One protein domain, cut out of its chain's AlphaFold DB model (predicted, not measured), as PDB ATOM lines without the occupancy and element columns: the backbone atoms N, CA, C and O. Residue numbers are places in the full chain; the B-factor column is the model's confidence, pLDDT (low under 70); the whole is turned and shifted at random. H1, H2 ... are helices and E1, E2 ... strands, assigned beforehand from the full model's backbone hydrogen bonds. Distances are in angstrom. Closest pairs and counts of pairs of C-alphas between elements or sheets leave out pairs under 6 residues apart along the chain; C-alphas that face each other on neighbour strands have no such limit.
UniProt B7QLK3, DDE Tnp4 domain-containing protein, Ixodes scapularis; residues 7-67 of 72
ATOM      1  N   TYR A   7     117.766  -5.241  83.246       72.75
ATOM      2  CA  TYR A   7     116.455  -5.610  82.728       72.75
ATOM      3  C   TYR A   7     115.737  -6.530  83.716       72.75
ATOM      4  O   TYR A   7     116.270  -7.585  84.067       72.75
ATOM      5  N   LEU A   8     114.533  -6.147  84.145       72.75
ATOM      6  CA  LEU A   8     113.678  -6.937  85.027       72.75
ATOM      7  C   LEU A   8     112.375  -7.291  84.304       72.75
ATOM      8  O   LEU A   8     111.623  -6.402  83.914       72.75
ATOM      9  N   GLN A   9     112.066  -8.583  84.211       78.38
ATOM     10  CA  GLN A   9     110.765  -9.073  83.766       78.38
ATOM     11  C   GLN A   9     110.149  -9.949  84.848       78.38
ATOM     12  O   GLN A   9     110.771 -10.904  85.317       78.38
ATOM     13  N   ALA A  10     108.911  -9.641  85.224       79.94
ATOM     14  CA  ALA A  10     108.151 -10.416  86.190       79.94
ATOM     15  C   ALA A  10     106.807 -10.843  85.596       79.94
ATOM     16  O   ALA A  10     106.134 -10.062  84.928       79.94
ATOM     17  N   VAL A  11     106.406 -12.081  85.876       80.56
ATOM     18  CA  VAL A  11     105.061 -12.582  85.593       80.56
ATOM     19  C   VAL A  11     104.322 -12.704  86.910       80.56
ATOM     20  O   VAL A  11     104.737 -13.444  87.808       80.56
ATOM     21  N   THR A  12     103.222 -11.966  87.014       81.56
ATOM     22  CA  THR A  12     102.367 -11.943  88.197       81.56
ATOM     23  C   THR A  12     100.975 -12.449  87.861       81.56
ATOM     24  O   THR A  12     100.520 -12.355  86.722       81.56
ATOM     25  N   GLY A  13     100.298 -13.031  88.846       81.88
ATOM     26  CA  GLY A  13      98.879 -13.350  88.720       81.88
ATOM     27  C   GLY A  13      97.977 -12.325  89.390       81.88
ATOM     28  O   GLY A  13      98.447 -11.414  90.070       81.88
ATOM     29  N   PRO A  14      96.655 -12.539  89.300       80.00
ATOM     30  CA  PRO A  14      95.645 -11.568  89.723       80.00
ATOM     31  C   PRO A  14      95.625 -11.282  91.233       80.00
ATOM     32  O   PRO A  14      94.977 -10.338  91.666       80.00
ATOM     33  N   ARG A  15      96.318 -12.085  92.051       85.25
ATOM     34  CA  ARG A  15      96.449 -11.889  93.506       85.25
ATOM     35  C   ARG A  15      97.855 -11.440  93.915       85.25
ATOM     36  O   ARG A  15      98.318 -11.818  94.984       85.25
ATOM     37  N   LEU A  16      98.558 -10.724  93.033       79.12
ATOM     38  CA  LEU A  16      99.949 -10.282  93.234       79.12
ATOM     39  C   LEU A  16     100.930 -11.441  93.500       79.12
ATOM     40  O   LEU A  16     101.984 -11.274  94.104       79.12
ATOM     41  N   GLN A  17     100.579 -12.640  93.036       84.06
ATOM     42  CA  GLN A  17     101.424 -13.825  93.136       84.06
ATOM     43  C   GLN A  17     102.543 -13.712  92.106       84.06
ATOM     44  O   GLN A  17     102.256 -13.596  90.917       84.06
ATOM     45  N   LEU A  18     103.796 -13.772  92.548       79.44
ATOM     46  CA  LEU A  18     104.953 -13.838  91.660       79.44
ATOM     47  C   LEU A  18     105.106 -15.274  91.154       79.44
ATOM     48  O   LEU A  18     105.418 -16.177  91.925       79.44
ATOM     49  N   PHE A  19     104.872 -15.487  89.861       77.62
ATOM     50  CA  PHE A  19     105.101 -16.783  89.215       77.62
ATOM     51  C   PHE A  19     106.514 -16.893  88.667       77.62
ATOM     52  O   PHE A  19     107.070 -17.988  88.603       77.62
ATOM     53  N   TYR A  20     107.083 -15.766  88.243       73.19
ATOM     54  CA  TYR A  20     108.393 -15.753  87.626       73.19
ATOM     55  C   TYR A  20     109.020 -14.367  87.696       73.19
ATOM     56  O   TYR A  20     108.323 -13.370  87.527       73.19
ATOM     57  N   VAL A  21     110.330 -14.318  87.920       77.00
ATOM     58  CA  VAL A  21     111.131 -13.093  87.900       77.00
ATOM     59  C   VAL A  21     112.455 -13.417  87.223       77.00
ATOM     60  O   VAL A  21     113.134 -14.363  87.616       77.00
ATOM     61  N   VAL A  22     112.827 -12.631  86.219       75.00
ATOM     62  CA  VAL A  22     114.162 -12.646  85.620       75.00
ATOM     63  C   VAL A  22     114.752 -11.257  85.706       75.00
ATOM     64  O   VAL A  22     114.156 -10.293  85.236       75.00
ATOM     65  N   ALA A  23     115.941 -11.190  86.294       73.00
ATOM     66  CA  ALA A  23     116.840 -10.057  86.194       73.00
ATOM     67  C   ALA A  23     117.991 -10.470  85.263       73.00
ATOM     68  O   ALA A  23     118.685 -11.444  85.553       73.00
ATOM     69  N   SER A  24     118.152  -9.787  84.128       69.19
ATOM     70  CA  SER A  24     119.185 -10.090  83.125       69.19
ATOM     71  C   SER A  24     120.173  -8.932  82.945       69.19
ATOM     72  O   SER A  24     119.940  -7.820  83.419       69.19
ATOM     73  N   TRP A  25     121.295  -9.261  82.294       58.12
ATOM     74  CA  TRP A  25     122.569  -8.543  82.197       58.12
ATOM     75  C   TRP A  25     122.471  -7.031  81.932       58.12
ATOM     76  O   TRP A  25     121.538  -6.578  81.271       58.12
ATOM     77  N   PRO A  26     123.476  -6.252  82.384       55.06
ATOM     78  CA  PRO A  26     123.550  -4.824  82.114       55.06
ATOM     79  C   PRO A  26     123.594  -4.548  80.606       55.06
ATOM     80  O   PRO A  26     124.538  -4.945  79.923       55.06
ATOM     81  N   GLY A  27     122.580  -3.853  80.091       60.03
ATOM     82  CA  GLY A  27     122.513  -3.461  78.683       60.03
ATOM     83  C   GLY A  27     121.098  -3.429  78.107       60.03
ATOM     84  O   GLY A  27     120.186  -4.099  78.582       60.03
ATOM     85  N   SER A  28     120.918  -2.631  77.053       56.22
ATOM     86  CA  SER A  28     119.649  -2.464  76.337       56.22
ATOM     87  C   SER A  28     119.354  -3.679  75.448       56.22
ATOM     88  O   SER A  28     119.632  -3.661  74.249       56.22
ATOM     89  N   VAL A  29     118.802  -4.745  76.023       59.84
ATOM     90  CA  VAL A  29     118.240  -5.869  75.259       59.84
ATOM     91  C   VAL A  29     116.734  -5.657  75.118       59.84
ATOM     92  O   VAL A  29     116.058  -5.408  76.108       59.84
ATOM     93  N   HIS A  30     116.212  -5.749  73.890       60.59
ATOM     94  CA  HIS A  30     114.775  -5.636  73.626       60.59
ATOM     95  C   HIS A  30     113.977  -6.748  74.332       60.59
ATOM     96  O   HIS A  30     114.319  -7.928  74.223       60.59
ATOM     97  N   ASP A  31     112.886  -6.351  74.986       58.94
ATOM     98  CA  ASP A  31     111.971  -7.148  75.816       58.94
ATOM     99  C   ASP A  31     111.553  -8.499  75.208       58.94
ATOM    100  O   ASP A  31     111.470  -9.517  75.900       58.94
ATOM    101  N   SER A  32     111.344  -8.540  73.890       59.94
ATOM    102  CA  SER A  32     110.886  -9.730  73.164       59.94
ATOM    103  C   SER A  32     111.888 -10.887  73.197       59.94
ATOM    104  O   SER A  32     111.497 -12.038  73.395       59.94
ATOM    105  N   ARG A  33     113.193 -10.600  73.104       63.97
ATOM    106  CA  ARG A  33     114.244 -11.634  73.135       63.97
ATOM    107  C   ARG A  33     114.363 -12.320  74.488       63.97
ATOM    108  O   ARG A  33     114.870 -13.438  74.562       63.97
ATOM    109  N   ILE A  34     113.958 -11.650  75.560       65.88
ATOM    110  CA  ILE A  34     114.079 -12.203  76.905       65.88
ATOM    111  C   ILE A  34     112.960 -13.205  77.131       65.88
ATOM    112  O   ILE A  34     113.266 -14.330  77.518       65.88
ATOM    113  N   PHE A  35     111.720 -12.861  76.764       66.12
ATOM    114  CA  PHE A  35     110.586 -13.788  76.803       66.12
ATOM    115  C   PHE A  35     110.810 -15.054  75.976       66.12
ATOM    116  O   PHE A  35     110.503 -16.148  76.446       66.12
ATOM    117  N   ASP A  36     111.420 -14.922  74.797       66.31
ATOM    118  CA  ASP A  36     111.756 -16.064  73.941       66.31
ATOM    119  C   ASP A  36     112.710 -17.062  74.607       66.31
ATOM    120  O   ASP A  36     112.616 -18.263  74.368       66.31
ATOM    121  N   ASN A  37     113.597 -16.580  75.481       66.19
ATOM    122  CA  ASN A  37     114.535 -17.418  76.226       66.19
ATOM    123  C   ASN A  37     113.984 -17.886  77.585       66.19
ATOM    124  O   ASN A  37     114.680 -18.584  78.327       66.19
ATOM    125  N   LEU A  38     112.750 -17.523  77.951       69.06
ATOM    126  CA  LEU A  38     112.165 -17.971  79.209       69.06
ATOM    127  C   LEU A  38     111.649 -19.399  79.086       69.06
ATOM    128  O   LEU A  38     110.797 -19.708  78.258       69.06
ATOM    129  N   ARG A  39     112.034 -20.247  80.045       71.50
ATOM    130  CA  ARG A  39     111.440 -21.582  80.236       71.50
ATOM    131  C   ARG A  39     109.912 -21.531  80.385       71.50
ATOM    132  O   ARG A  39     109.226 -22.504  80.093       71.50
ATOM    133  N   LEU A  40     109.384 -20.388  80.821       72.50
ATOM    134  CA  LEU A  40     107.955 -20.119  80.902       72.50
ATOM    135  C   LEU A  40     107.259 -20.252  79.537       72.50
ATOM    136  O   LEU A  40     106.178 -20.827  79.481       72.50
ATOM    137  N   ARG A  41     107.891 -19.788  78.449       73.81
ATOM    138  CA  ARG A  41     107.353 -19.886  77.087       73.81
ATOM    139  C   ARG A  41     107.117 -21.343  76.693       73.81
ATOM    140  O   ARG A  41     106.010 -21.684  76.296       73.81
ATOM    141  N   VAL A  42     108.104 -22.209  76.926       78.00
ATOM    142  CA  VAL A  42     107.988 -23.658  76.679       78.00
ATOM    143  C   VAL A  42     106.848 -24.271  77.499       78.00
ATOM    144  O   VAL A  42     106.071 -25.068  76.989       78.00
ATOM    145  N   MET A  43     106.686 -23.871  78.765       75.50
ATOM    146  CA  MET A  43     105.593 -24.382  79.604       75.50
ATOM    147  C   MET A  43     104.198 -23.948  79.127       75.50
ATOM    148  O   MET A  43     103.237 -24.695  79.324       75.50
ATOM    149  N   PHE A  44     104.079 -22.766  78.517       75.94
ATOM    150  CA  PHE A  44     102.840 -22.313  77.885       75.94
ATOM    151  C   PHE A  44     102.587 -23.005  76.540       75.94
ATOM    152  O   PHE A  44     101.458 -23.421  76.289       75.94
ATOM    153  N   GLU A  45     103.618 -23.186  75.711       78.69
ATOM    154  CA  GLU A  45     103.534 -23.918  74.436       78.69
ATOM    155  C   GLU A  45     103.158 -25.397  74.642       78.69
ATOM    156  O   GLU A  45     102.376 -25.949  73.875       78.69
ATOM    157  N   GLU A  46     103.640 -26.030  75.716       83.25
ATOM    158  CA  GLU A  46     103.290 -27.410  76.083       83.25
ATOM    159  C   GLU A  46     101.961 -27.531  76.857       83.25
ATOM    160  O   GLU A  46     101.648 -28.602  77.379       83.25
ATOM    161  N   TYR A  47     101.182 -26.447  76.988       71.06
ATOM    162  CA  TYR A  47      99.913 -26.405  77.733       71.06
ATOM    163  C   TYR A  47     100.012 -26.872  79.199       71.06
ATOM    164  O   TYR A  47      99.011 -27.225  79.824       71.06
ATOM    165  N   ARG A  48     101.214 -26.844  79.794       71.62
ATOM    166  CA  ARG A  48     101.437 -27.243  81.197       71.62
ATOM    167  C   ARG A  48     100.946 -26.202  82.196       71.62
ATOM    168  O   ARG A  48     100.806 -26.506  83.380       71.62
ATOM    169  N   VAL A  49     100.700 -24.977  81.735       67.31
ATOM    170  CA  VAL A  49     100.159 -23.881  82.539       67.31
ATOM    171  C   VAL A  49      98.838 -23.427  81.916       67.31
ATOM    172  O   VAL A  49      98.846 -22.825  80.845       67.31
ATOM    173  N   PRO A  50      97.687 -23.670  82.566       60.44
ATOM    174  CA  PRO A  50      96.384 -23.314  82.017       60.44
ATOM    175  C   PRO A  50      96.071 -21.848  82.326       60.44
ATOM    176  O   PRO A  50      95.233 -21.564  83.181       60.44
ATOM    177  N   ARG A  51      96.793 -20.899  81.713       70.12
ATOM    178  CA  ARG A  51      96.554 -19.456  81.896       70.12
ATOM    179  C   ARG A  51      96.856 -18.655  80.632       70.12
ATOM    180  O   ARG A  51      97.684 -19.041  79.821       70.12
ATOM    181  N   LEU A  52      96.172 -17.526  80.501       78.00
ATOM    182  CA  LEU A  52      96.452 -16.500  79.506       78.00
ATOM    183  C   LEU A  52      97.349 -15.434  80.142       78.00
ATOM    184  O   LEU A  52      97.116 -15.032  81.284       78.00
ATOM    185  N   LEU A  53      98.362 -14.981  79.413       80.50
ATOM    186  CA  LEU A  53      99.200 -13.849  79.782       80.50
ATOM    187  C   LEU A  53      98.703 -12.577  79.090       80.50
ATOM    188  O   LEU A  53      98.314 -12.605  77.923       80.50
ATOM    189  N   LEU A  54      98.780 -11.454  79.804       79.56
ATOM    190  CA  LEU A  54      98.613 -10.122  79.233       79.56
ATOM    191  C   LEU A  54     100.007  -9.492  79.090       79.56
ATOM    192  O   LEU A  54     100.686  -9.259  80.090       79.56
ATOM    193  N   GLY A  55     100.460  -9.295  77.856       77.06
ATOM    194  CA  GLY A  55     101.759  -8.706  77.526       77.06
ATOM    195  C   GLY A  55     101.650  -7.224  77.178       77.06
ATOM    196  O   GLY A  55     100.578  -6.728  76.863       77.06
ATOM    197  N   ASN A  56     102.768  -6.506  77.201       72.25
ATOM    198  CA  ASN A  56     102.848  -5.154  76.637       72.25
ATOM    199  C   ASN A  56     102.905  -5.194  75.087       72.25
ATOM    200  O   ASN A  56     103.236  -6.232  74.522       72.25
ATOM    201  N   MET A  57     102.668  -4.078  74.386       68.19
ATOM    202  CA  MET A  57     102.693  -4.009  72.905       68.19
ATOM    203  C   MET A  57     104.018  -4.448  72.256       68.19
ATOM    204  O   MET A  57     104.050  -4.738  71.066       68.19
ATOM    205  N   GLY A  58     105.116  -4.494  73.015       67.44
ATOM    206  CA  GLY A  58     106.421  -4.957  72.530       67.44
ATOM    207  C   GLY A  58     106.569  -6.479  72.418       67.44
ATOM    208  O   GLY A  58     107.606  -6.947  71.947       67.44
ATOM    209  N   TYR A  59     105.578  -7.260  72.860       70.12
ATOM    210  CA  TYR A  59     105.609  -8.717  72.758       70.12
ATOM    211  C   TYR A  59     104.935  -9.211  71.477       70.12
ATOM    212  O   TYR A  59     103.948  -8.648  71.013       70.12
ATOM    213  N   ALA A  60     105.464 -10.298  70.914       68.19
ATOM    214  CA  ALA A  60     104.822 -10.980  69.798       68.19
ATOM    215  C   ALA A  60     103.485 -11.610  70.228       68.19
ATOM    216  O   ALA A  60     103.294 -11.978  71.390       68.19
ATOM    217  N   PHE A  61     102.567 -11.754  69.274       66.44
ATOM    218  CA  PHE A  61     101.272 -12.383  69.508       66.44
ATOM    219  C   PHE A  61     101.430 -13.907  69.592       66.44
ATOM    220  O   PHE A  61     101.845 -14.541  68.620       66.44
ATOM    221  N   PHE A  62     101.080 -14.502  70.736       74.12
ATOM    222  CA  PHE A  62     101.059 -15.958  70.924       74.12
ATOM    223  C   PHE A  62      99.659 -16.419  71.356       74.12
ATOM    224  O   PHE A  62      98.942 -15.649  71.994       74.12
ATOM    225  N   PRO A  63      99.268 -17.690  71.118       72.75
ATOM    226  CA  PRO A  63      97.965 -18.223  71.544       72.75
ATOM    227  C   PRO A  63      97.669 -18.072  73.047       72.75
ATOM    228  O   PRO A  63      96.515 -18.101  73.464       72.75
ATOM    229  N   PHE A  64      98.715 -17.912  73.857       75.75
ATOM    230  CA  PHE A  64      98.663 -17.745  75.308       75.75
ATOM    231  C   PHE A  64      99.112 -16.349  75.784       75.75
ATOM    232  O   PHE A  64      99.159 -16.126  76.992       75.75
ATOM    233  N   LEU A  65      99.449 -15.415  74.883       78.25
ATOM    234  CA  LEU A  65      99.903 -14.056  75.211       78.25
ATOM    235  C   LEU A  65      99.121 -13.029  74.386       78.25
ATOM    236  O   LEU A  65      99.364 -12.869  73.190       78.25
ATOM    237  N   MET A  66      98.204 -12.316  75.039       79.69
ATOM    238  CA  MET A  66      97.473 -11.204  74.434       79.69
ATOM    239  C   MET A  66      98.180  -9.886  74.718       79.69
ATOM    240  O   MET A  66      98.501  -9.581  75.865       79.69
ATOM    241  N   THR A  67      98.367  -9.076  73.688       76.12
ATOM    242  CA  THR A  67      98.773  -7.676  73.814       76.12
ATOM    243  C   THR A  67      97.526  -6.790  73.746       76.12
ATOM    244  O   THR A  67      96.704  -7.014  72.854       76.12
TER     245      THR A  67
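What this domain is: This is residues 7 to 67 of the 72 residues of the protein "DDE Tnp4 domain-containing protein" of Ixodes scapularis (UniProt B7QLK3). A two-stranded hairpin, E1 and E2, lies along one side of the model; over it sit two short helices, H1 and H2, and a loop, residues 46 to 67, with no named element. The 61 printed residues run E1, E2, H1, H2, antiparallel sheet, mixed class, under half in named elements. The whole is compact, radius of gyration of the C-alphas 11.6 A, spanning 33 by 24 by 20 A.

How they stand to each other: Start at hairpin E1, residues 7 to 12, and E2, residues 18 to 24: N 9 and O 22 are within hydrogen-bond range, 2.9 A. H1, residues 31 to 36, is near E1. H2, residues 39 to 45, is close to H1 but not clearly touching; their closest C-alphas, Phe 35 and Arg 41, are 6.9 A apart. In both helices every O i to N i+4 pair is within range. Residues 53 to 54 pair parallel with 65 to 66.

Where its parts are: Find C-alpha 7 at (116.455, -5.610, 82.728); E1 runs 16.4 A, E2 17.0 A, H1 9.1 A, and H2 10.1 A to C-alpha 45 at (103.534, -23.918, 74.436).

The domain as a whole: The printed part has no cut. Look for pLDDT under 70 at residues 24 to 38, 49 to 50, 57 to 58 and 60 to 61.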